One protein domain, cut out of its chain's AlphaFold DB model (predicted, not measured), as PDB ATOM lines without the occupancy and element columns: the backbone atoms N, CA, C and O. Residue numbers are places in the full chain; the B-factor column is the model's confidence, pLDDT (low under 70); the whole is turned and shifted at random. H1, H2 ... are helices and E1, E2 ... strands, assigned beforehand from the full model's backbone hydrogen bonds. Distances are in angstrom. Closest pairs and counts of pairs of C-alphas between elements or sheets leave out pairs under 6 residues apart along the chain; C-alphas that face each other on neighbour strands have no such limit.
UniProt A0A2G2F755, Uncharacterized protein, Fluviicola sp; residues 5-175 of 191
ATOM      1  N   THR A   5      94.875 130.072 133.306       86.31
ATOM      2  CA  THR A   5      93.783 130.995 132.971       86.31
ATOM      3  C   THR A   5      92.699 131.005 134.048       86.31
ATOM      4  O   THR A   5      92.218 132.080 134.401       86.31
ATOM      5  N   SER A   6      92.354 129.853 134.634       86.75
ATOM      6  CA  SER A   6      91.426 129.793 135.773       86.75
ATOM      7  C   SER A   6      92.002 130.464 137.020       86.75
ATOM      8  O   SER A   6      91.270 131.148 137.731       86.75
ATOM      9  N   PHE A   7      93.308 130.328 137.270       90.06
ATOM     10  CA  PHE A   7      93.978 131.019 138.373       90.06
ATOM     11  C   PHE A   7      93.866 132.538 138.226       90.06
ATOM     12  O   PHE A   7      93.377 133.200 139.138       90.06
ATOM     13  N   VAL A   8      94.248 133.101 137.076       91.62
ATOM     14  CA  VAL A   8      94.135 134.556 136.868       91.62
ATOM     15  C   VAL A   8      92.671 135.001 136.816       91.62
ATOM     16  O   VAL A   8      92.327 136.040 137.373       91.62
ATOM     17  N   GLY A   9      91.793 134.190 136.225       92.38
ATOM     18  CA  GLY A   9      90.353 134.436 136.158       92.38
ATOM     19  C   GLY A   9      89.640 134.448 137.513       92.38
ATOM     20  O   GLY A   9      88.536 134.976 137.595       92.38
ATOM     21  N   SER A  10      90.261 133.923 138.576       93.12
ATOM     22  CA  SER A  10      89.721 134.001 139.942       93.12
ATOM     23  C   SER A  10      89.825 135.396 140.570       93.12
ATOM     24  O   SER A  10      89.180 135.661 141.583       93.12
ATOM     25  N   PHE A  11      90.608 136.301 139.971       95.31
ATOM     26  CA  PHE A  11      90.778 137.665 140.459       95.31
ATOM     27  C   PHE A  11      89.824 138.630 139.741       95.31
ATOM     28  O   PHE A  11      89.712 138.592 138.515       95.31
ATOM     29  N   PRO A  12      89.185 139.568 140.465       96.56
ATOM     30  CA  PRO A  12      88.291 140.556 139.855       96.56
ATOM     31  C   PRO A  12      89.051 141.589 139.010       96.56
ATOM     32  O   PRO A  12      88.481 142.222 138.116       96.56
ATOM     33  N   CYS A  13      90.344 141.782 139.285       97.75
ATOM     34  CA  CYS A  13      91.205 142.642 138.495       97.75
ATOM     35  C   CYS A  13      92.664 142.179 138.476       97.75
ATOM     36  O   CYS A  13      93.138 141.480 139.375       97.75
ATOM     37  N   VAL A  14      93.380 142.618 137.440       98.19
ATOM     38  CA  VAL A  14      94.805 142.352 137.245       98.19
ATOM     39  C   VAL A  14      95.531 143.661 136.960       98.19
ATOM     40  O   VAL A  14      95.155 144.418 136.064       98.19
ATOM     41  N   ALA A  15      96.595 143.925 137.712       98.56
ATOM     42  CA  ALA A  15      97.503 145.037 137.462       98.56
ATOM     43  C   ALA A  15      98.837 144.531 136.913       98.56
ATOM     44  O   ALA A  15      99.347 143.509 137.365       98.56
ATOM     45  N   PHE A  16      99.439 145.270 135.984       98.56
ATOM     46  CA  PHE A  16     100.711 144.898 135.362       98.56
ATOM     47  C   PHE A  16     101.838 145.865 135.722       98.56
ATOM     48  O   PHE A  16     101.673 147.083 135.652       98.56
ATOM     49  N   SER A  17     103.012 145.328 136.057       98.12
ATOM     50  CA  SER A  17     104.236 146.107 136.288       98.12
ATOM     51  C   SER A  17     105.433 145.436 135.624       98.12
ATOM     52  O   SER A  17     105.565 144.216 135.638       98.12
ATOM     53  N   GLY A  18     106.354 146.205 135.050       97.31
ATOM     54  CA  GLY A  18     107.532 145.603 134.437       97.31
ATOM     55  C   GLY A  18     108.555 146.583 133.893       97.31
ATOM     56  O   GLY A  18     108.505 147.791 134.139       97.31
ATOM     57  N   SER A  19     109.531 146.027 133.177       95.69
ATOM     58  CA  SER A  19     110.604 146.798 132.552       95.69
ATOM     59  C   SER A  19     110.090 147.755 131.477       95.69
ATOM     60  O   SER A  19     109.204 147.421 130.689       95.69
ATOM     61  N   ARG A  20     110.733 148.925 131.396       95.00
ATOM     62  CA  ARG A  20     110.504 149.926 130.342       95.00
ATOM     63  C   ARG A  20     111.336 149.674 129.087       95.00
ATOM     64  O   ARG A  20     111.106 150.312 128.062       95.00
ATOM     65  N   VAL A  21     112.319 148.778 129.186       94.44
ATOM     66  CA  VAL A  21     113.262 148.461 128.112       94.44
ATOM     67  C   VAL A  21     112.566 147.550 127.105       94.44
ATOM     68  O   VAL A  21     112.292 146.385 127.409       94.44
ATOM     69  N   GLY A  22     112.259 148.081 125.921       90.25
ATOM     70  CA  GLY A  22     111.705 147.303 124.811       90.25
ATOM     71  C   GLY A  22     112.672 146.206 124.356       90.25
ATOM     72  O   GLY A  22     113.881 146.347 124.503       90.25
ATOM     73  N   GLY A  23     112.140 145.081 123.871       90.19
ATOM     74  CA  GLY A  23     112.947 143.933 123.421       90.19
ATOM     75  C   GLY A  23     113.658 143.151 124.534       90.19
ATOM     76  O   GLY A  23     114.276 142.129 124.266       90.19
ATOM     77  N   SER A  24     113.552 143.589 125.791       94.44
ATOM     78  CA  SER A  24     114.148 142.880 126.923       94.44
ATOM     79  C   SER A  24     113.468 141.542 127.226       94.44
ATOM     80  O   SER A  24     112.307 141.329 126.873       94.44
ATOM     81  N   SER A  25     114.148 140.675 127.982       94.75
ATOM     82  CA  SER A  25     113.600 139.401 128.476       94.75
ATOM     83  C   SER A  25     112.266 139.564 129.220       94.75
ATOM     84  O   SER A  25     111.367 138.738 129.067       94.75
ATOM     85  N   ALA A  26     112.087 140.667 129.954       96.06
ATOM     86  CA  ALA A  26     110.819 141.032 130.587       96.06
ATOM     87  C   ALA A  26     109.700 141.291 129.561       96.06
ATOM     88  O   ALA A  26     108.575 140.825 129.733       96.06
ATOM     89  N   SER A  27     110.006 142.007 128.475       96.06
ATOM     90  CA  SER A  27     109.044 142.282 127.398       96.06
ATOM     91  C   SER A  27     108.707 141.019 126.602       96.06
ATOM     92  O   SER A  27     107.543 140.802 126.277       96.06
ATOM     93  N   VAL A  28     109.701 140.166 126.327       95.81
ATOM     94  CA  VAL A  28     109.501 138.851 125.690       95.81
ATOM     95  C   VAL A  28     108.605 137.969 126.557       95.81
ATOM     96  O   VAL A  28     107.625 137.415 126.062       95.81
ATOM     97  N   SER A  29     108.876 137.918 127.863       96.25
ATOM     98  CA  SER A  29     108.057 137.171 128.823       96.25
ATOM     99  C   SER A  29     106.619 137.681 128.859       96.25
ATOM    100  O   SER A  29     105.687 136.887 128.788       96.25
ATOM    101  N   CYS A  30     106.425 139.003 128.882       97.56
ATOM    102  CA  CYS A  30     105.097 139.608 128.811       97.56
ATOM    103  C   CYS A  30     104.376 139.258 127.503       97.56
ATOM    104  O   CYS A  30     103.208 138.887 127.536       97.56
ATOM    105  N   ARG A  31     105.050 139.335 126.352       96.94
ATOM    106  CA  ARG A  31     104.436 139.022 125.053       96.94
ATOM    107  C   ARG A  31     103.980 137.565 124.964       96.94
ATOM    108  O   ARG A  31     102.893 137.323 124.457       96.94
ATOM    109  N   ALA A  32     104.773 136.626 125.475       95.50
ATOM    110  CA  ALA A  32     104.397 135.212 125.528       95.50
ATOM    111  C   ALA A  32     103.253 134.944 126.521       95.50
ATOM    112  O   ALA A  32     102.469 134.020 126.338       95.50
ATOM    113  N   PHE A  33     103.148 135.758 127.572       95.06
ATOM    114  CA  PHE A  33     102.150 135.615 128.626       95.06
ATOM    115  C   PHE A  33     100.756 136.131 128.236       95.06
ATOM    116  O   PHE A  33      99.755 135.505 128.572       95.06
ATOM    117  N   LEU A  34     100.674 137.263 127.532       96.12
ATOM    118  CA  LEU A  34      99.408 137.956 127.247       96.12
ATOM    119  C   LEU A  34      98.334 137.108 126.531       96.12
ATOM    120  O   LEU A  34      97.175 137.221 126.930       96.12
ATOM    121  N   PRO A  35      98.654 136.237 125.547       94.81
ATOM    122  CA  PRO A  35      97.648 135.408 124.878       94.81
ATOM    123  C   PRO A  35      96.822 134.529 125.831       94.81
ATOM    124  O   PRO A  35      95.635 134.320 125.600       94.81
ATOM    125  N   PHE A  36      97.409 134.084 126.948       91.19
ATOM    126  CA  PHE A  36      96.727 133.246 127.944       91.19
ATOM    127  C   PHE A  36      95.675 133.999 128.767       91.19
ATOM    128  O   PHE A  36      94.889 133.381 129.490       91.19
ATOM    129  N   LEU A  37      95.650 135.328 128.654       91.62
ATOM    130  CA  LEU A  37      94.677 136.208 129.291       91.62
ATOM    131  C   LEU A  37      93.645 136.775 128.311       91.62
ATOM    132  O   LEU A  37      92.845 137.615 128.713       91.62
ATOM    133  N   GLY A  38      93.611 136.313 127.055       87.69
ATOM    134  CA  GLY A  38      92.655 136.804 126.052       87.69
ATOM    135  C   GLY A  38      91.181 136.619 126.446       87.69
ATOM    136  O   GLY A  38      90.331 137.388 126.015       87.69
ATOM    137  N   GLY A  39      90.880 135.638 127.305       88.19
ATOM    138  CA  GLY A  39      89.539 135.408 127.860       88.19
ATOM    139  C   GLY A  39      89.267 136.083 129.210       88.19
ATOM    140  O   GLY A  39      88.210 135.845 129.797       88.19
ATOM    141  N   PHE A  40      90.203 136.874 129.748       94.62
ATOM    142  CA  PHE A  40      90.033 137.516 131.050       94.62
ATOM    143  C   PHE A  40      88.934 138.585 130.987       94.62
ATOM    144  O   PHE A  40      89.003 139.514 130.187       94.62
ATOM    145  N   ARG A  41      87.917 138.452 131.846       94.25
ATOM    146  CA  ARG A  41      86.747 139.352 131.884       94.25
ATOM    147  C   ARG A  41      86.814 140.428 132.968       94.25
ATOM    148  O   ARG A  41      85.939 141.285 133.018       94.25
ATOM    149  N   GLY A  42      87.803 140.355 133.858       95.94
ATOM    150  CA  GLY A  42      87.977 141.337 134.922       95.94
ATOM    151  C   GLY A  42      88.626 142.631 134.430       95.94
ATOM    152  O   GLY A  42      89.003 142.781 133.267       95.94
ATOM    153  N   SER A  43      88.803 143.575 135.349       98.06
ATOM    154  CA  SER A  43      89.425 144.863 135.033       98.06
ATOM    155  C   SER A  43      90.940 144.737 134.916       98.06
ATOM    156  O   SER A  43      91.593 144.176 135.796       98.06
ATOM    157  N   VAL A  44      91.521 145.330 133.876       98.50
ATOM    158  CA  VAL A  44      92.977 145.403 133.700       98.50
ATOM    159  C   VAL A  44      93.466 146.815 133.996       98.50
ATOM    160  O   VAL A  44      92.869 147.790 133.539       98.50
ATOM    161  N   ALA A  45      94.566 146.937 134.735       98.69
ATOM    162  CA  ALA A  45      95.253 148.206 134.939       98.69
ATOM    163  C   ALA A  45      96.748 148.100 134.654       98.69
ATOM    164  O   ALA A  45      97.395 147.078 134.883       98.69
ATOM    165  N   VAL A  46      97.322 149.195 134.172       98.69
ATOM    166  CA  VAL A  46      98.742 149.263 133.839       98.69
ATOM    167  C   VAL A  46      99.237 150.700 133.898       98.69
ATOM    168  O   VAL A  46      98.461 151.652 133.953       98.69
ATOM    169  N   GLY A  47     100.548 150.883 133.920       98.50
ATOM    170  CA  GLY A  47     101.136 152.200 133.760       98.50
ATOM    171  C   GLY A  47     101.224 152.688 132.317       98.50
ATOM    172  O   GLY A  47     100.871 152.008 131.359       98.50
ATOM    173  N   CYS A  48     101.758 153.897 132.167       97.88
ATOM    174  CA  CYS A  48     101.943 154.553 130.873       97.88
ATOM    175  C   CYS A  48     103.337 154.377 130.241       97.88
ATOM    176  O   CYS A  48     103.660 155.106 129.306       97.88
ATOM    177  N   ALA A  49     104.217 153.522 130.777       96.50
ATOM    178  CA  ALA A  49     105.578 153.425 130.246       96.50
ATOM    179  C   ALA A  49     105.640 152.692 128.889       96.50
ATOM    180  O   ALA A  49     104.666 152.108 128.407       96.50
ATOM    181  N   SER A  50     106.822 152.730 128.274       96.88
ATOM    182  CA  SER A  50     107.229 151.804 127.216       96.88
ATOM    183  C   SER A  50     107.445 150.385 127.767       96.88
ATOM    184  O   SER A  50     107.361 150.151 128.975       96.88
ATOM    185  N   GLY A  51     107.760 149.430 126.887       97.19
ATOM    186  CA  GLY A  51     108.066 148.052 127.273       97.19
ATOM    187  C   GLY A  51     106.812 147.289 127.692       97.19
ATOM    188  O   GLY A  51     105.821 147.272 126.957       97.19
ATOM    189  N   VAL A  52     106.844 146.677 128.876       98.12
ATOM    190  CA  VAL A  52     105.742 145.851 129.405       98.12
ATOM    191  C   VAL A  52     104.425 146.629 129.434       98.12
ATOM    192  O   VAL A  52     103.427 146.152 128.901       98.12
ATOM    193  N   ASP A  53     104.445 147.862 129.948       98.38
ATOM    194  CA  ASP A  53     103.262 148.725 130.032       98.38
ATOM    195  C   ASP A  53     102.609 148.937 128.642       98.38
ATOM    196  O   ASP A  53     101.389 148.872 128.498       98.38
ATOM    197  N   SER A  54     103.406 149.147 127.585       98.31
ATOM    198  CA  SER A  54     102.886 149.316 126.217       98.31
ATOM    199  C   SER A  54     102.331 148.031 125.596       98.31
ATOM    200  O   SER A  54     101.333 148.092 124.876       98.31
ATOM    201  N   LEU A  55     102.927 146.870 125.893       98.38
ATOM    202  CA  LEU A  55     102.437 145.575 125.405       98.38
ATOM    203  C   LEU A  55     101.067 145.248 126.005       98.38
ATOM    204  O   LEU A  55     100.156 144.861 125.280       98.38
ATOM    205  N   VAL A  56     100.905 145.477 127.310       98.19
ATOM    206  CA  VAL A  56      99.634 145.258 128.014       98.19
ATOM    207  C   VAL A  56      98.548 146.182 127.471       98.19
ATOM    208  O   VAL A  56      97.457 145.707 127.186       98.19
ATOM    209  N   ARG A  57      98.837 147.475 127.260       98.06
ATOM    210  CA  ARG A  57      97.866 148.409 126.654       98.06
ATOM    211  C   ARG A  57      97.438 147.992 125.247       98.06
ATOM    212  O   ARG A  57      96.297 148.220 124.873       98.06
ATOM    213  N   SER A  58      98.345 147.385 124.484       97.75
ATOM    214  CA  SER A  58      98.032 146.887 123.141       97.75
ATOM    215  C   SER A  58      97.129 145.650 123.193       97.75
ATOM    216  O   SER A  58      96.218 145.527 122.384       97.75
ATOM    217  N   ALA A  59      97.358 144.750 124.155       97.75
ATOM    218  CA  ALA A  59      96.543 143.548 124.344       97.75
ATOM    219  C   ALA A  59      95.192 143.823 125.031       97.75
ATOM    220  O   ALA A  59      94.224 143.116 124.777       97.75
ATOM    221  N   PHE A  60      95.119 144.856 125.873       97.50
ATOM    222  CA  PHE A  60      93.919 145.271 126.597       97.50
ATOM    223  C   PHE A  60      93.636 146.759 126.348       97.50
ATOM    224  O   PHE A  60      93.959 147.594 127.199       97.50
ATOM    225  N   PRO A  61      93.009 147.117 125.210       96.69
ATOM    226  CA  PRO A  61      92.719 148.514 124.875       96.69
ATOM    227  C   PRO A  61      91.842 149.234 125.911       96.69
ATOM    228  O   PRO A  61      91.952 150.444 126.079       96.69
ATOM    229  N   SER A  62      91.007 148.489 126.642       96.75
ATOM    230  CA  SER A  62      90.146 149.001 127.718       96.75
ATOM    231  C   SER A  62      90.837 149.081 129.089       96.75
ATOM    232  O   SER A  62      90.171 149.325 130.095       96.75
ATOM    233  N   ALA A  63      92.151 148.846 129.171       98.06
ATOM    234  CA  ALA A  63      92.873 148.893 130.438       98.06
ATOM    235  C   ALA A  63      92.861 150.299 131.062       98.06
ATOM    236  O   ALA A  63      93.058 151.310 130.389       98.06
ATOM    237  N   SER A  64      92.725 150.361 132.385       98.44
ATOM    238  CA  SER A  64      92.917 151.592 133.153       98.44
ATOM    239  C   SER A  64      94.398 151.981 133.166       98.44
ATOM    240  O   SER A  64      95.232 151.266 133.729       98.44
ATOM    241  N   VAL A  65      94.740 153.119 132.557       98.62
ATOM    242  CA  VAL A  65      96.133 153.567 132.413       98.62
ATOM    243  C   VAL A  65      96.497 154.608 133.468       98.62
ATOM    244  O   VAL A  65      95.997 155.730 133.474       98.62
ATOM    245  N   PHE A  66      97.462 154.269 134.319       98.56
ATOM    246  CA  PHE A  66      98.028 155.170 135.315       98.56
ATOM    247  C   PHE A  66      99.152 156.001 134.683       98.56
ATOM    248  O   PHE A  66     100.308 155.564 134.591       98.56
ATOM    249  N   SER A  67      98.805 157.209 134.227       98.06
ATOM    250  CA  SER A  67      99.755 158.141 133.611       98.06
ATOM    251  C   SER A  67     100.622 158.847 134.643       98.06
ATOM    252  O   SER A  67     100.122 159.406 135.610       98.06
ATOM    253  N   VAL A  68     101.938 158.897 134.410       97.88
ATOM    254  CA  VAL A  68     102.869 159.641 135.276       97.88
ATOM    255  C   VAL A  68     102.558 161.142 135.314       97.88
ATOM    256  O   VAL A  68     102.840 161.789 136.321       97.88
ATOM    257  N   SER A  69     101.934 161.685 134.261       97.50
ATOM    258  CA  SER A  69     101.509 163.089 134.206       97.50
ATOM    259  C   SER A  69     100.421 163.432 135.226       97.50
ATOM    260  O   SER A  69     100.295 164.590 135.598       97.50
ATOM    261  N   SER A  70      99.687 162.445 135.744       97.56
ATOM    262  CA  SER A  70      98.696 162.634 136.812       97.56
ATOM    263  C   SER A  70      99.319 162.663 138.215       97.56
ATOM    264  O   SER A  70      98.623 162.909 139.192       97.56
ATOM    265  N   PHE A  71     100.627 162.405 138.338       97.25
ATOM    266  CA  PHE A  71     101.330 162.268 139.622       97.25
ATOM    267  C   PHE A  71     102.559 163.183 139.715       97.25
ATOM    268  O   PHE A  71     103.597 162.805 140.270       97.25
ATOM    269  N   LEU A  72     102.474 164.391 139.152       97.06
ATOM    270  CA  LEU A  72     103.566 165.365 139.188       97.06
ATOM    271  C   LEU A  72     103.946 165.721 140.631       97.06
ATOM    272  O   LEU A  72     103.121 165.727 141.546       97.06
ATOM    273  N   VAL A  73     105.227 166.002 140.843       94.69
ATOM    274  CA  VAL A  73     105.757 166.448 142.138       94.69
ATOM    275  C   VAL A  73     106.403 167.801 141.894       94.69
ATOM    276  O   VAL A  73     107.344 167.896 141.107       94.69
ATOM    277  N   GLY A  74     105.859 168.850 142.518       95.38
ATOM    278  CA  GLY A  74     106.261 170.230 142.229       95.38
ATOM    279  C   GLY A  74     106.015 170.626 140.768       95.38
ATOM    280  O   GLY A  74     106.880 171.236 140.155       95.38
ATOM    281  N   GLY A  75     104.899 170.185 140.175       95.38
ATOM    282  CA  GLY A  75     104.511 170.542 138.800       95.38
ATOM    283  C   GLY A  75     105.312 169.871 137.675       95.38
ATOM    284  O   GLY A  75     105.059 170.148 136.510       95.38
ATOM    285  N   ARG A  76     106.250 168.966 137.985       95.62
ATOM    286  CA  ARG A  76     107.096 168.288 136.986       95.62
ATOM    287  C   ARG A  76     107.148 166.775 137.161       95.62
ATOM    288  O   ARG A  76     106.902 166.241 138.249       95.62
ATOM    289  N   VAL A  77     107.506 166.081 136.081       96.69
ATOM    290  CA  VAL A  77     107.786 164.642 136.111       96.69
ATOM    291  C   VAL A  77     109.134 164.422 136.789       96.69
ATOM    292  O   VAL A  77     110.155 164.971 136.384       96.69
ATOM    293  N   SER A  78     109.142 163.601 137.834       95.38
ATOM    294  CA  SER A  78     110.346 163.243 138.585       95.38
ATOM    295  C   SER A  78     110.368 161.749 138.917       95.38
ATOM    296  O   SER A  78     109.392 161.025 138.695       95.38
ATOM    297  N   ARG A  79     111.463 161.267 139.519       92.31
ATOM    298  CA  ARG A  79     111.518 159.905 140.081       92.31
ATOM    299  C   ARG A  79     110.379 159.651 141.076       92.31
ATOM    300  O   ARG A  79     109.769 158.585 141.038       92.31
ATOM    301  N   ALA A  80     110.049 160.644 141.903       94.12
ATOM    302  CA  ALA A  80     108.939 160.561 142.844       94.12
ATOM    303  C   ALA A  80     107.579 160.449 142.130       94.12
ATOM    304  O   ALA A  80     106.709 159.727 142.607       94.12
ATOM    305  N   SER A  81     107.410 161.070 140.957       96.38
ATOM    306  CA  SER A  81     106.189 160.932 140.149       96.38
ATOM    307  C   SER A  81     105.979 159.500 139.666       96.38
ATOM    308  O   SER A  81     104.880 158.961 139.764       96.38
ATOM    309  N   PHE A  82     107.043 158.834 139.208       95.19
ATOM    310  CA  PHE A  82     106.967 157.421 138.825       95.19
ATOM    311  C   PHE A  82     106.692 156.498 140.014       95.19
ATOM    312  O   PHE A  82     105.939 155.534 139.863       95.19
ATOM    313  N   ALA A  83     107.280 156.784 141.178       95.50
ATOM    314  CA  ALA A  83     106.983 156.056 142.407       95.50
ATOM    315  C   ALA A  83     105.505 156.219 142.790       95.50
ATOM    316  O   ALA A  83     104.819 155.216 142.926       95.50
ATOM    317  N   ARG A  84     104.981 157.454 142.836       97.31
ATOM    318  CA  ARG A  84     103.559 157.744 143.112       97.31
ATOM    319  C   ARG A  84     102.615 157.055 142.130       97.31
ATOM    320  O   ARG A  84     101.655 156.429 142.561       97.31
ATOM    321  N   ARG A  85     102.927 157.098 140.832       97.88
ATOM    322  CA  ARG A  85     102.173 156.382 139.794       97.88
ATOM    323  C   ARG A  85     102.132 154.877 140.055       97.88
ATOM    324  O   ARG A  85     101.086 154.255 139.914       97.88
ATOM    325  N   SER A  86     103.276 154.292 140.407       97.44
ATOM    326  CA  SER A  86     103.380 152.853 140.679       97.44
ATOM    327  C   SER A  86     102.644 152.485 141.968       97.44
ATOM    328  O   SER A  86     101.924 151.494 141.985       97.44
ATOM    329  N   SER A  87     102.741 153.318 143.008       98.00
ATOM    330  CA  SER A  87     101.957 153.165 144.236       98.00
ATOM    331  C   SER A  87     100.463 153.184 143.955       98.00
ATOM    332  O   SER A  87      99.765 152.292 144.409       98.00
ATOM    333  N   ALA A  88      99.979 154.149 143.170       98.44
ATOM    334  CA  ALA A  88      98.562 154.267 142.845       98.44
ATOM    335  C   ALA A  88      98.030 153.034 142.097       98.44
ATOM    336  O   ALA A  88      96.957 152.538 142.432       98.44
ATOM    337  N   LEU A  89      98.801 152.499 141.144       98.62
ATOM    338  CA  LEU A  89      98.464 151.258 140.441       98.62
ATOM    339  C   LEU A  89      98.377 150.061 141.402       98.62
ATOM    340  O   LEU A  89      97.426 149.282 141.347       98.62
ATOM    341  N   VAL A  90      99.359 149.911 142.295       98.44
ATOM    342  CA  VAL A  90      99.385 148.805 143.263       98.44
ATOM    343  C   VAL A  90      98.262 148.946 144.291       98.44
ATOM    344  O   VAL A  90      97.588 147.965 144.586       98.44
ATOM    345  N   SER A  91      98.001 150.155 144.786       98.12
ATOM    346  CA  SER A  91      96.880 150.442 145.684       98.12
ATOM    347  C   SER A  91      95.530 150.161 145.025       98.12
ATOM    348  O   SER A  91      94.667 149.573 145.667       98.12
ATOM    349  N   TRP A  92      95.355 150.506 143.744       98.31
ATOM    350  CA  TRP A  92      94.149 150.171 142.978       98.31
ATOM    351  C   TRP A  92      93.917 148.661 142.882       98.31
ATOM    352  O   TRP A  92      92.771 148.216 142.969       98.31
ATOM    353  N   CYS A  93      94.998 147.894 142.713       97.88
ATOM    354  CA  CYS A  93      94.964 146.436 142.655       97.88
ATOM    355  C   CYS A  93      94.614 145.842 144.026       97.88
ATOM    356  O   CYS A  93      93.672 145.064 144.154       97.88
ATOM    357  N   ALA A  94      95.328 146.273 145.070       96.19
ATOM    358  CA  ALA A  94      95.139 145.801 146.437       96.19
ATOM    359  C   ALA A  94      93.726 146.099 146.962       96.19
ATOM    360  O   ALA A  94      93.084 145.212 147.516       96.19
ATOM    361  N   SER A  95      93.191 147.302 146.714       96.94
ATOM    362  CA  SER A  95      91.851 147.698 147.178       96.94
ATOM    363  C   SER A  95      90.707 146.929 146.508       96.94
ATOM    364  O   SER A  95      89.549 147.133 146.855       96.94
ATOM    365  N   ARG A  96      91.012 146.108 145.502       96.50
ATOM    366  CA  ARG A  96      90.059 145.278 144.758       96.50
ATOM    367  C   ARG A  96      90.354 143.791 144.915       96.50
ATOM    368  O   ARG A  96      89.812 143.004 144.155       96.50
ATOM    369  N   SER A  97      91.232 143.406 145.844       95.38
ATOM    370  CA  SER A  97      91.667 142.011 145.999       95.38
ATOM    371  C   SER A  97      92.211 141.418 144.691       95.38
ATOM    372  O   SER A  97      91.989 140.250 144.382       95.38
ATOM    373  N   GLY A  98      92.891 142.246 143.894       96.44
ATOM    374  CA  GLY A  98      93.413 141.873 142.586       96.44
ATOM    375  C   GLY A  98      94.749 141.136 142.631       96.44
ATOM    376  O   GLY A  98      95.359 140.935 143.688       96.44
ATOM    377  N   LEU A  99      95.216 140.784 141.434       97.75
ATOM    378  CA  LEU A  99      96.525 140.186 141.185       97.75
ATOM    379  C   LEU A  99      97.478 141.208 140.557       97.75
ATOM    380  O   LEU A  99      97.214 141.730 139.472       97.75
ATOM    381  N   LEU A 100      98.627 141.459 141.185       98.50
ATOM    382  CA  LEU A 100      99.739 142.140 140.522       98.50
ATOM    383  C   LEU A 100     100.570 141.122 139.733       98.50
ATOM    384  O   LEU A 100     101.220 140.263 140.325       98.50
ATOM    385  N   VAL A 101     100.625 141.265 138.411       98.25
ATOM    386  CA  VAL A 101     101.535 140.513 137.541       98.25
ATOM    387  C   VAL A 101     102.767 141.362 137.240       98.25
ATOM    388  O   VAL A 101     102.672 142.457 136.677       98.25
ATOM    389  N   ALA A 102     103.942 140.863 137.615       98.19
ATOM    390  CA  ALA A 102     105.204 141.569 137.474       98.19
ATOM    391  C   ALA A 102     106.172 140.864 136.511       98.19
ATOM    392  O   ALA A 102     106.401 139.658 136.599       98.19
ATOM    393  N   PHE A 103     106.812 141.664 135.656       97.69
ATOM    394  CA  PHE A 103     107.843 141.259 134.695       97.69
ATOM    395  C   PHE A 103     109.144 142.041 134.961       97.69
ATOM    396  O   PHE A 103     109.420 143.050 134.295       97.69
ATOM    397  N   PRO A 104     109.936 141.659 135.981       96.12
ATOM    398  CA  PRO A 104     111.200 142.318 136.282       96.12
ATOM    399  C   PRO A 104     112.253 142.029 135.206       96.12
ATOM    400  O   PRO A 104     112.272 140.957 134.612       96.12
ATOM    401  N   LEU A 105     113.158 142.985 134.971       93.56
ATOM    402  CA  LEU A 105     114.273 142.802 134.034       93.56
ATOM    403  C   LEU A 105     115.439 142.009 134.636       93.56
ATOM    404  O   LEU A 105     116.079 141.222 133.951       93.56
ATOM    405  N   GLY A 106     115.735 142.259 135.907       93.12
ATOM    406  CA  GLY A 106     116.905 141.727 136.596       93.12
ATOM    407  C   GLY A 106     116.592 141.414 138.051       93.12
ATOM    408  O   GLY A 106     115.445 141.551 138.480       93.12
ATOM    409  N   ALA A 107     117.617 140.993 138.791       94.44
ATOM    410  CA  ALA A 107     117.466 140.514 140.161       94.44
ATOM    411  C   ALA A 107     116.893 141.584 141.093       94.44
ATOM    412  O   ALA A 107     117.049 142.787 140.868       94.44
ATOM    413  N   CYS A 108     116.213 141.127 142.140       95.44
ATOM    414  CA  CYS A 108     115.690 141.967 143.202       95.44
ATOM    415  C   CYS A 108     116.851 142.684 143.905       95.44
ATOM    416  O   CYS A 108     117.724 142.011 144.462       95.44
ATOM    417  N   PRO A 109     116.896 144.032 143.896       95.50
ATOM    418  CA  PRO A 109     117.959 144.761 144.574       95.50
ATOM    419  C   PRO A 109     117.992 144.431 146.071       95.50
ATOM    420  O   PRO A 109     116.951 144.320 146.719       95.50
ATOM    421  N   SER A 110     119.194 144.339 146.645       91.44
ATOM    422  CA  SER A 110     119.418 143.892 148.029       91.44
ATOM    423  C   SER A 110     118.716 144.736 149.097       91.44
ATOM    424  O   SER A 110     118.481 144.232 150.195       91.44
ATOM    425  N   GLY A 111     118.351 145.986 148.796       90.00
ATOM    426  CA  GLY A 111     117.617 146.884 149.695       90.00
ATOM    427  C   GLY A 111     116.089 146.783 149.622       90.00
ATOM    428  O   GLY A 111     115.409 147.347 150.477       90.00
ATOM    429  N   VAL A 112     115.524 146.080 148.633       93.19
ATOM    430  CA  VAL A 112     114.065 145.932 148.514       93.19
ATOM    431  C   VAL A 112     113.561 145.017 149.624       93.19
ATOM    432  O   VAL A 112     114.107 143.939 149.836       93.19
ATOM    433  N   ARG A 113     112.515 145.440 150.336       93.81
ATOM    434  CA  ARG A 113     111.840 144.691 151.406       93.81
ATOM    435  C   ARG A 113     110.340 144.922 151.295       93.81
ATOM    436  O   ARG A 113     109.929 145.987 150.841       93.81
ATOM    437  N   VAL A 114     109.544 143.951 151.742       94.62
ATOM    438  CA  VAL A 114     108.088 144.113 151.892       94.62
ATOM    439  C   VAL A 114     107.801 145.381 152.703       94.62
ATOM    440  O   VAL A 114     108.428 145.602 153.737       94.62
ATOM    441  N   SER A 115     106.899 146.232 152.212       92.81
ATOM    442  CA  SER A 115     106.648 147.555 152.793       92.81
ATOM    443  C   SER A 115     105.266 148.068 152.398       92.81
ATOM    444  O   SER A 115     104.830 147.850 151.276       92.81
ATOM    445  N   SER A 116     104.601 148.812 153.282       92.56
ATOM    446  CA  SER A 116     103.365 149.556 152.974       92.56
ATOM    447  C   SER A 116     103.622 150.875 152.227       92.56
ATOM    448  O   SER A 116     102.692 151.565 151.820       92.56
ATOM    449  N   SER A 117     104.894 151.231 152.028       91.62
ATOM    450  CA  SER A 117     105.339 152.400 151.266       91.62
ATOM    451  C   SER A 117     106.272 151.994 150.124       91.62
ATOM    452  O   SER A 117     107.095 151.087 150.262       91.62
ATOM    453  N   PHE A 118     106.160 152.669 148.979       92.12
ATOM    454  CA  PHE A 118     106.926 152.308 147.788       92.12
ATOM    455  C   PHE A 118     108.426 152.555 147.971       92.12
ATOM    456  O   PHE A 118     108.867 153.695 148.132       92.12
ATOM    457  N   ARG A 119     109.223 151.486 147.861       88.81
ATOM    458  CA  ARG A 119     110.692 151.536 147.873       88.81
ATOM    459  C   ARG A 119     111.263 150.540 146.869       88.81
ATOM    460  O   ARG A 119     111.350 149.350 147.136       88.81
ATOM    461  N   GLY A 120     111.643 151.039 145.693       77.19
ATOM    462  CA  GLY A 120     112.157 150.196 144.607       77.19
ATOM    463  C   GLY A 120     113.667 149.962 144.597       77.19
ATOM    464  O   GLY A 120     114.125 149.100 143.857       77.19
ATOM    465  N   CYS A 121     114.454 150.728 145.366       89.12
ATOM    466  CA  CYS A 121     115.922 150.606 145.434       89.12
ATOM    467  C   CYS A 121     116.604 150.467 144.053       89.12
ATOM    468  O   CYS A 121     117.474 149.626 143.862       89.12
ATOM    469  N   GLY A 122     116.166 151.262 143.068       86.25
ATOM    470  CA  GLY A 122     116.670 151.219 141.687       86.25
ATOM    471  C   GLY A 122     115.828 150.393 140.705       86.25
ATOM    472  O   GLY A 122     115.959 150.590 139.500       86.25
ATOM    473  N   SER A 123     114.897 149.555 141.176       90.38
ATOM    474  CA  SER A 123     113.959 148.800 140.333       90.38
ATOM    475  C   SER A 123     112.495 149.131 140.635       90.38
ATOM    476  O   SER A 123     111.973 148.875 141.720       90.38
ATOM    477  N   GLY A 124     111.793 149.679 139.641       92.69
ATOM    478  CA  GLY A 124     110.371 150.015 139.767       92.69
ATOM    479  C   GLY A 124     109.457 148.790 139.891       92.69
ATOM    480  O   GLY A 124     108.501 148.818 140.666       92.69
ATOM    481  N   SER A 125     109.763 147.705 139.172       95.06
ATOM    482  CA  SER A 125     108.970 146.471 139.221       95.06
ATOM    483  C   SER A 125     109.114 145.769 140.570       95.06
ATOM    484  O   SER A 125     108.104 145.435 141.180       95.06
ATOM    485  N   TRP A 126     110.336 145.648 141.105       96.81
ATOM    486  CA  TRP A 126     110.545 145.090 142.448       96.81
ATOM    487  C   TRP A 126     109.971 145.980 143.553       96.81
ATOM    488  O   TRP A 126     109.406 145.461 144.510       96.81
ATOM    489  N   GLY A 127     110.014 147.308 143.391       96.75
ATOM    490  CA  GLY A 127     109.307 148.228 144.287       96.75
ATOM    491  C   GLY A 127     107.789 148.031 144.279       96.75
ATOM    492  O   GLY A 127     107.161 148.090 145.333       96.75
ATOM    493  N   SER A 128     107.207 147.745 143.110       97.88
ATOM    494  CA  SER A 128     105.774 147.440 142.980       97.88
ATOM    495  C   SER A 128     105.426 146.111 143.652       97.88
ATOM    496  O   SER A 128     104.445 146.043 144.381       97.88
ATOM    497  N   VAL A 129     106.259 145.082 143.458       97.62
ATOM    498  CA  VAL A 129     106.117 143.771 144.115       97.62
ATOM    499  C   VAL A 129     106.178 143.912 145.634       97.62
ATOM    500  O   VAL A 129     105.282 143.450 146.332       97.62
ATOM    501  N   ALA A 130     107.203 144.584 146.156       96.88
ATOM    502  CA  ALA A 130     107.374 144.797 147.588       96.88
ATOM    503  C   ALA A 130     106.199 145.550 148.224       96.88
ATOM    504  O   ALA A 130     105.764 145.189 149.320       96.88
ATOM    505  N   LEU A 131     105.684 146.567 147.525       97.50
ATOM    506  CA  LEU A 131     104.501 147.301 147.955       97.50
ATOM    507  C   LEU A 131     103.248 146.422 147.930       97.50
ATOM    508  O   LEU A 131     102.498 146.415 148.896       97.50
ATOM    509  N   ALA A 132     103.033 145.656 146.860       97.38
ATOM    510  CA  ALA A 132     101.869 144.780 146.735       97.38
ATOM    511  C   ALA A 132     101.826 143.749 147.865       97.38
ATOM    512  O   ALA A 132     100.794 143.596 148.512       97.38
ATOM    513  N   LEU A 133     102.966 143.125 148.172       95.81
ATOM    514  CA  LEU A 133     103.087 142.219 149.313       95.81
ATOM    515  C   LEU A 133     102.781 142.921 150.641       95.81
ATOM    516  O   LEU A 133     102.102 142.352 151.490       95.81
ATOM    517  N   GLY A 134     103.259 144.155 150.825       95.81
ATOM    518  CA  GLY A 134     103.026 144.924 152.050       95.81
ATOM    519  C   GLY A 134     101.583 145.395 152.219       95.81
ATOM    520  O   GLY A 134     101.145 145.604 153.345       95.81
ATOM    521  N   LEU A 135     100.840 145.525 151.119       95.81
ATOM    522  CA  LEU A 135      99.411 145.844 151.110       95.81
ATOM    523  C   LEU A 135      98.512 144.597 151.111       95.81
ATOM    524  O   LEU A 135      97.298 144.738 150.998       95.81
ATOM    525  N   GLY A 136      99.078 143.390 151.206       93.12
ATOM    526  CA  GLY A 136      98.297 142.153 151.180       93.12
ATOM    527  C   GLY A 136      97.630 141.893 149.827       93.12
ATOM    528  O   GLY A 136      96.501 141.426 149.775       93.12
ATOM    529  N   CYS A 137      98.295 142.220 148.722       93.62
ATOM    530  CA  CYS A 137      97.863 141.869 147.369       93.62
ATOM    531  C   CYS A 137      98.528 140.555 146.930       93.62
ATOM    532  O   CYS A 137      99.669 140.269 147.307       93.62
ATOM    533  N   SER A 138      97.826 139.759 146.121       96.38
ATOM    534  CA  SER A 138      98.434 138.597 145.469       96.38
ATOM    535  C   SER A 138      99.391 139.061 144.376       96.38
ATOM    536  O   SER A 138      99.095 139.989 143.624       96.38
ATOM    537  N   VAL A 139     100.542 138.404 144.265       97.69
ATOM    538  CA  VAL A 139     101.581 138.744 143.293       97.69
ATOM    539  C   VAL A 139     101.968 137.513 142.491       97.69
ATOM    540  O   VAL A 139     102.306 136.475 143.058       97.69
ATOM    541  N   LEU A 140     101.988 137.663 141.171       97.19
ATOM    542  CA  LEU A 140     102.565 136.719 140.226       97.19
ATOM    543  C   LEU A 140     103.786 137.365 139.568       97.19
ATOM    544  O   LEU A 140     103.667 138.377 138.884       97.19
ATOM    545  N   VAL A 141     104.963 136.776 139.743       97.12
ATOM    546  CA  VAL A 141     106.179 137.165 139.023       97.12
ATOM    547  C   VAL A 141     106.429 136.158 137.910       97.12
ATOM    548  O   VAL A 141     106.520 134.956 138.162       97.12
ATOM    549  N   VAL A 142     106.570 136.656 136.685       96.06
ATOM    550  CA  VAL A 142     106.958 135.853 135.521       96.06
ATOM    551  C   VAL A 142     108.441 136.089 135.270       96.06
ATOM    552  O   VAL A 142     108.841 137.186 134.870       96.06
ATOM    553  N   SER A 143     109.270 135.083 135.547       93.50
ATOM    554  CA  SER A 143     110.712 135.163 135.310       93.50
ATOM    555  C   SER A 143     111.063 134.613 133.925       93.50
ATOM    556  O   SER A 143     110.402 133.681 133.470       93.50
ATOM    557  N   PRO A 144     112.104 135.134 133.256       92.00
ATOM    558  CA  PRO A 144     112.624 134.523 132.035       92.00
ATOM    559  C   PRO A 144     113.311 133.175 132.323       92.00
ATOM    560  O   PRO A 144     113.514 132.796 133.480       92.00
ATOM    561  N   ALA A 145     113.666 132.450 131.259       90.44
ATOM    562  CA  ALA A 145     114.411 131.194 131.348       90.44
ATOM    563  C   ALA A 145     115.757 131.364 132.080       90.44
ATOM    564  O   ALA A 145     116.398 132.412 131.995       90.44
ATOM    565  N   GLY A 146     116.180 130.325 132.810       86.50
ATOM    566  CA  GLY A 146     117.460 130.295 133.532       86.50
ATOM    567  C   GLY A 146     117.491 131.053 134.866       86.50
ATOM    568  O   GLY A 146     118.541 131.134 135.499       86.50
ATOM    569  N   VAL A 147     116.362 131.603 135.321       87.69
ATOM    570  CA  VAL A 147     116.269 132.342 136.589       87.69
ATOM    571  C   VAL A 147     115.816 131.435 137.738       87.69
ATOM    572  O   VAL A 147     114.808 130.742 137.622       87.69
ATOM    573  N   SER A 148     116.526 131.484 138.870       87.50
ATOM    574  CA  SER A 148     116.212 130.727 140.094       87.50
ATOM    575  C   SER A 148     115.614 131.603 141.209       87.50
ATOM    576  O   SER A 148     115.548 132.829 141.100       87.50
ATOM    577  N   SER A 149     115.212 130.986 142.327       84.31
ATOM    578  CA  SER A 149     114.649 131.682 143.499       84.31
ATOM    579  C   SER A 149     115.597 132.713 144.127       84.31
ATOM    580  O   SER A 149     115.132 133.697 144.706       84.31
ATOM    581  N   ALA A 150     116.917 132.555 143.967       87.31
ATOM    582  CA  ALA A 150     117.915 133.519 144.440       87.31
ATOM    583  C   ALA A 150     117.708 134.923 143.838       87.31
ATOM    584  O   ALA A 150     118.037 135.934 144.459       87.31
ATOM    585  N   TRP A 151     117.080 135.001 142.662       91.50
ATOM    586  CA  TRP A 151     116.755 136.244 141.965       91.50
ATOM    587  C   TRP A 151     115.821 137.170 142.747       91.50
ATOM    588  O   TRP A 151     115.824 138.379 142.531       91.50
ATOM    589  N   PHE A 152     115.045 136.621 143.683       92.25
ATOM    590  CA  PHE A 152     114.113 137.368 144.526       92.25
ATOM    591  C   PHE A 152     114.800 138.010 145.740       92.25
ATOM    592  O   PHE A 152     114.190 138.832 146.432       92.25
ATOM    593  N   GLY A 153     116.065 137.660 146.008       91.38
ATOM    594  CA  GLY A 153     116.828 138.155 147.148       91.38
ATOM    595  C   GLY A 153     116.061 137.970 148.457       91.38
ATOM    596  O   GLY A 153     115.582 136.880 148.770       91.38
ATOM    597  N   SER A 154     115.880 139.060 149.203       90.88
ATOM    598  CA  SER A 154     115.164 139.037 150.488       90.88
ATOM    599  C   SER A 154     113.669 138.704 150.404       90.88
ATOM    600  O   SER A 154     113.051 138.422 151.426       90.88
ATOM    601  N   LEU A 155     113.074 138.757 149.207       92.19
ATOM    602  CA  LEU A 155     111.666 138.419 149.005       92.19
ATOM    603  C   LEU A 155     111.460 136.924 148.734       92.19
ATOM    604  O   LEU A 155     110.319 136.481 148.707       92.19
ATOM    605  N   SER A 156     112.534 136.153 148.542       91.81
ATOM    606  CA  SER A 156     112.485 134.736 148.147       91.81
ATOM    607  C   SER A 156     111.545 133.889 149.007       91.81
ATOM    608  O   SER A 156     110.729 133.156 148.459       91.81
ATOM    609  N   SER A 157     111.568 134.051 150.334       91.00
ATOM    610  CA  SER A 157     110.717 133.291 151.267       91.00
ATOM    611  C   SER A 157     109.215 133.568 151.135       91.00
ATOM    612  O   SER A 157     108.401 132.833 151.691       91.00
ATOM    613  N   ARG A 158     108.824 134.624 150.411       93.12
ATOM    614  CA  ARG A 158     107.420 134.970 150.146       93.12
ATOM    615  C   ARG A 158     106.867 134.300 148.897       93.12
ATOM    616  O   ARG A 158     105.651 134.258 148.745       93.12
ATOM    617  N   PHE A 159     107.734 133.797 148.023       93.56
ATOM    618  CA  PHE A 159     107.342 133.245 146.735       93.56
ATOM    619  C   PHE A 159     107.465 131.730 146.709       93.56
ATOM    620  O   PHE A 159     108.382 131.139 147.274       93.56
ATOM    621  N   ARG A 160     106.544 131.100 145.986       92.75
ATOM    622  CA  ARG A 160     106.605 129.684 145.628       92.75
ATOM    623  C   ARG A 160     106.590 129.566 144.111       92.75
ATOM    624  O   ARG A 160     105.815 130.260 143.454       92.75
ATOM    625  N   CYS A 161     107.450 128.711 143.562       91.31
ATOM    626  CA  CYS A 161     107.374 128.356 142.149       91.31
ATOM    627  C   CYS A 161     106.116 127.512 141.942       91.31
ATOM    628  O   CYS A 161     105.906 126.539 142.665       91.31
ATOM    629  N   VAL A 162     105.279 127.904 140.989       91.19
ATOM    630  CA  VAL A 162     104.008 127.230 140.701       91.19
ATOM    631  C   VAL A 162     103.973 126.619 139.307       91.19
ATOM    632  O   VAL A 162     103.000 125.962 138.975       91.19
ATOM    633  N   GLY A 163     105.004 126.795 138.481       89.81
ATOM    634  CA  GLY A 163     105.078 126.135 137.180       89.81
ATOM    635  C   GLY A 163     105.929 126.875 136.162       89.81
ATOM    636  O   GLY A 163     106.638 127.829 136.490       89.81
ATOM    637  N   SER A 164     105.842 126.418 134.917       91.06
ATOM    638  CA  SER A 164     106.582 126.986 133.794       91.06
ATOM    639  C   SER A 164     105.810 128.144 133.174       91.06
ATOM    640  O   SER A 164     104.600 128.066 132.965       91.06
ATOM    641  N   ALA A 165     106.516 129.223 132.860       91.00
ATOM    642  CA  ALA A 165     105.953 130.332 132.111       91.00
ATOM    643  C   ALA A 165     105.976 130.026 130.601       91.00
ATOM    644  O   ALA A 165     106.906 129.365 130.131       91.00
ATOM    645  N   PRO A 166     105.044 130.583 129.804       88.75
ATOM    646  CA  PRO A 166     105.027 130.403 128.347       88.75
ATOM    647  C   PRO A 166     106.305 130.850 127.623       88.75
ATOM    648  O   PRO A 166     106.562 130.448 126.495       88.75
ATOM    649  N   CYS A 167     107.124 131.688 128.260       89.44
ATOM    650  CA  CYS A 167     108.415 132.130 127.739       89.44
ATOM    651  C   CYS A 167     109.579 131.158 128.011       89.44
ATOM    652  O   CYS A 167     110.735 131.548 127.861       89.44
ATOM    653  N   GLY A 168     109.301 129.933 128.474       90.62
ATOM    654  CA  GLY A 168     110.319 128.961 128.901       90.62
ATOM    655  C   GLY A 168     110.935 129.265 130.273       90.62
ATOM    656  O   GLY A 168     111.882 128.603 130.689       90.62
ATOM    657  N   GLY A 169     110.424 130.284 130.967       92.50
ATOM    658  CA  GLY A 169     110.814 130.636 132.327       92.50
ATOM    659  C   GLY A 169     109.911 130.018 133.390       92.50
ATOM    660  O   GLY A 169     109.344 128.947 133.191       92.50
ATOM    661  N   LEU A 170     109.754 130.704 134.524       93.75
ATOM    662  CA  LEU A 170     109.011 130.198 135.680       93.75
ATOM    663  C   LEU A 170     107.957 131.199 136.165       93.75
ATOM    664  O   LEU A 170     108.110 132.418 136.042       93.75
ATOM    665  N   LEU A 171     106.887 130.657 136.737       94.25
ATOM    666  CA  LEU A 171     105.820 131.390 137.404       94.25
ATOM    667  C   LEU A 171     106.023 131.301 138.915       94.25
ATOM    668  O   LEU A 171     106.096 130.208 139.480       94.25
ATOM    669  N   TRP A 172     106.078 132.453 139.575       94.94
ATOM    670  CA  TRP A 172     106.283 132.555 141.017       94.94
ATOM    671  C   TRP A 172     105.132 133.306 141.653       94.94
ATOM    672  O   TRP A 172     104.850 134.441 141.273       94.94
ATOM    673  N   VAL A 173     104.493 132.704 142.647       94.94
ATOM    674  CA  VAL A 173     103.320 133.290 143.294       94.94
ATOM    675  C   VAL A 173     103.591 133.564 144.762       94.94
ATOM    676  O   VAL A 173     104.198 132.753 145.464       94.94
ATOM    677  N   ALA A 174     103.104 134.710 145.218       94.19
ATOM    678  CA  ALA A 174     102.968 135.072 146.616       94.19
ATOM    679  C   ALA A 174     101.517 135.506 146.852       94.19
ATOM    680  O   ALA A 174     101.000 136.348 146.120       94.19
ATOM    681  N   SER A 175     100.855 134.938 147.857       84.75
ATOM    682  CA  SER A 175      99.478 135.292 148.215       84.75
ATOM    683  C   SER A 175      99.365 135.513 149.719       84.75
ATOM    684  O   SER A 175      99.975 134.760 150.484       84.75
TER     685      SER A 175
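What this domain is: This is residues 5 to 175 of the 191 residues of an uncharacterized protein of Fluviicola sp (UniProt A0A2G2F755). A strongly twisted sheet of seven strands forms the core, with H2 and H3 over one face and H5, H6 and H7 over the other: three layers, helices on both faces of a sheet. H4 lies off the sheet beyond its E3 edge, and H1 only grazes it. The printed part has 171 residues, with seven named helices and seven named strands in the order H1 E1 H2 E2 H3 E3 H4 H5 E4 H6 E5 H7 E6 E7. The mixed sheet runs E3 E2 E1 E4 E5 E7 E6, and the class is mixed, helices and strands. The whole is compact and rounded, with a radius of gyration of the C-alphas of 14.5 A and spans of 44 by 36 by 31 A.

Where its parts are: H1 is residues 5 to 9, from C-alpha 5 at (93.783, 130.995, 132.971). E1 is 13 to 18, 17.1 A; H2 25 to 37, 19.2 A; E2 43 to 47; H3 52 to 59; E3 64 to 66; H4 68 to 71. H5, 79 to 94, is 22.5 A long. E4 is 99 to 103; H6 124 to 134; E5 138 to 143, 16.3 A; H7 149 to 158; E6 160 to 164. E7 is 170 to 174, ending at C-alpha 174 (102.968, 135.072, 146.616).

How they stand to each other: E1 is parallel to E2 (N 14 to O 43, 2.9 A) and E4 (N 101 to O 15, 2.8 A); E3 and E2 (N 64 to O 44, 2.8 A) and E4 and E5 (N 102 to O 140, 2.8 A) are parallel too. E7 is antiparallel to E5 (N 141 to O 172, 2.8 A) and, as a hairpin, to E6 (N 171 to O 163, 2.8 A). Strand-helix-strand units, parallel neighbours with a helix between, are E1 H2 E2, E2 H3 E3 and E4 H6 E5; split ones, with other strands between, are E3 H4 H5 E4 and E5 H7 E6; each crossover is right-handed. H2 touches H3 at a shallow tilt of 29 degrees, the same way (C-alphas of Ser 27 and Val 52, 5.3 A). H5 touches H6 at a steep tilt of 41 degrees (C-alphas of Val 90 and Ala 132, 5.9 A), and H4 with its residues 81 to 85 alone. H1, H3, H5 and H6 have every O i to N i+4 pair within hydrogen-bond range, H2 6 of 9, and H7 0 of 6 but 5 of 7 O i to N i+3 pairs; H4 is too short for an i+4 pair.

The domain as a whole: The C-alphas of Gly 75 and Gly 163, the two farthest apart, are 44.4 A apart. The printed part has no cut. The link from E4 to H6, 20 residues, is long. Mean pLDDT of the printed part is 94.6, and no printed residue is under 70.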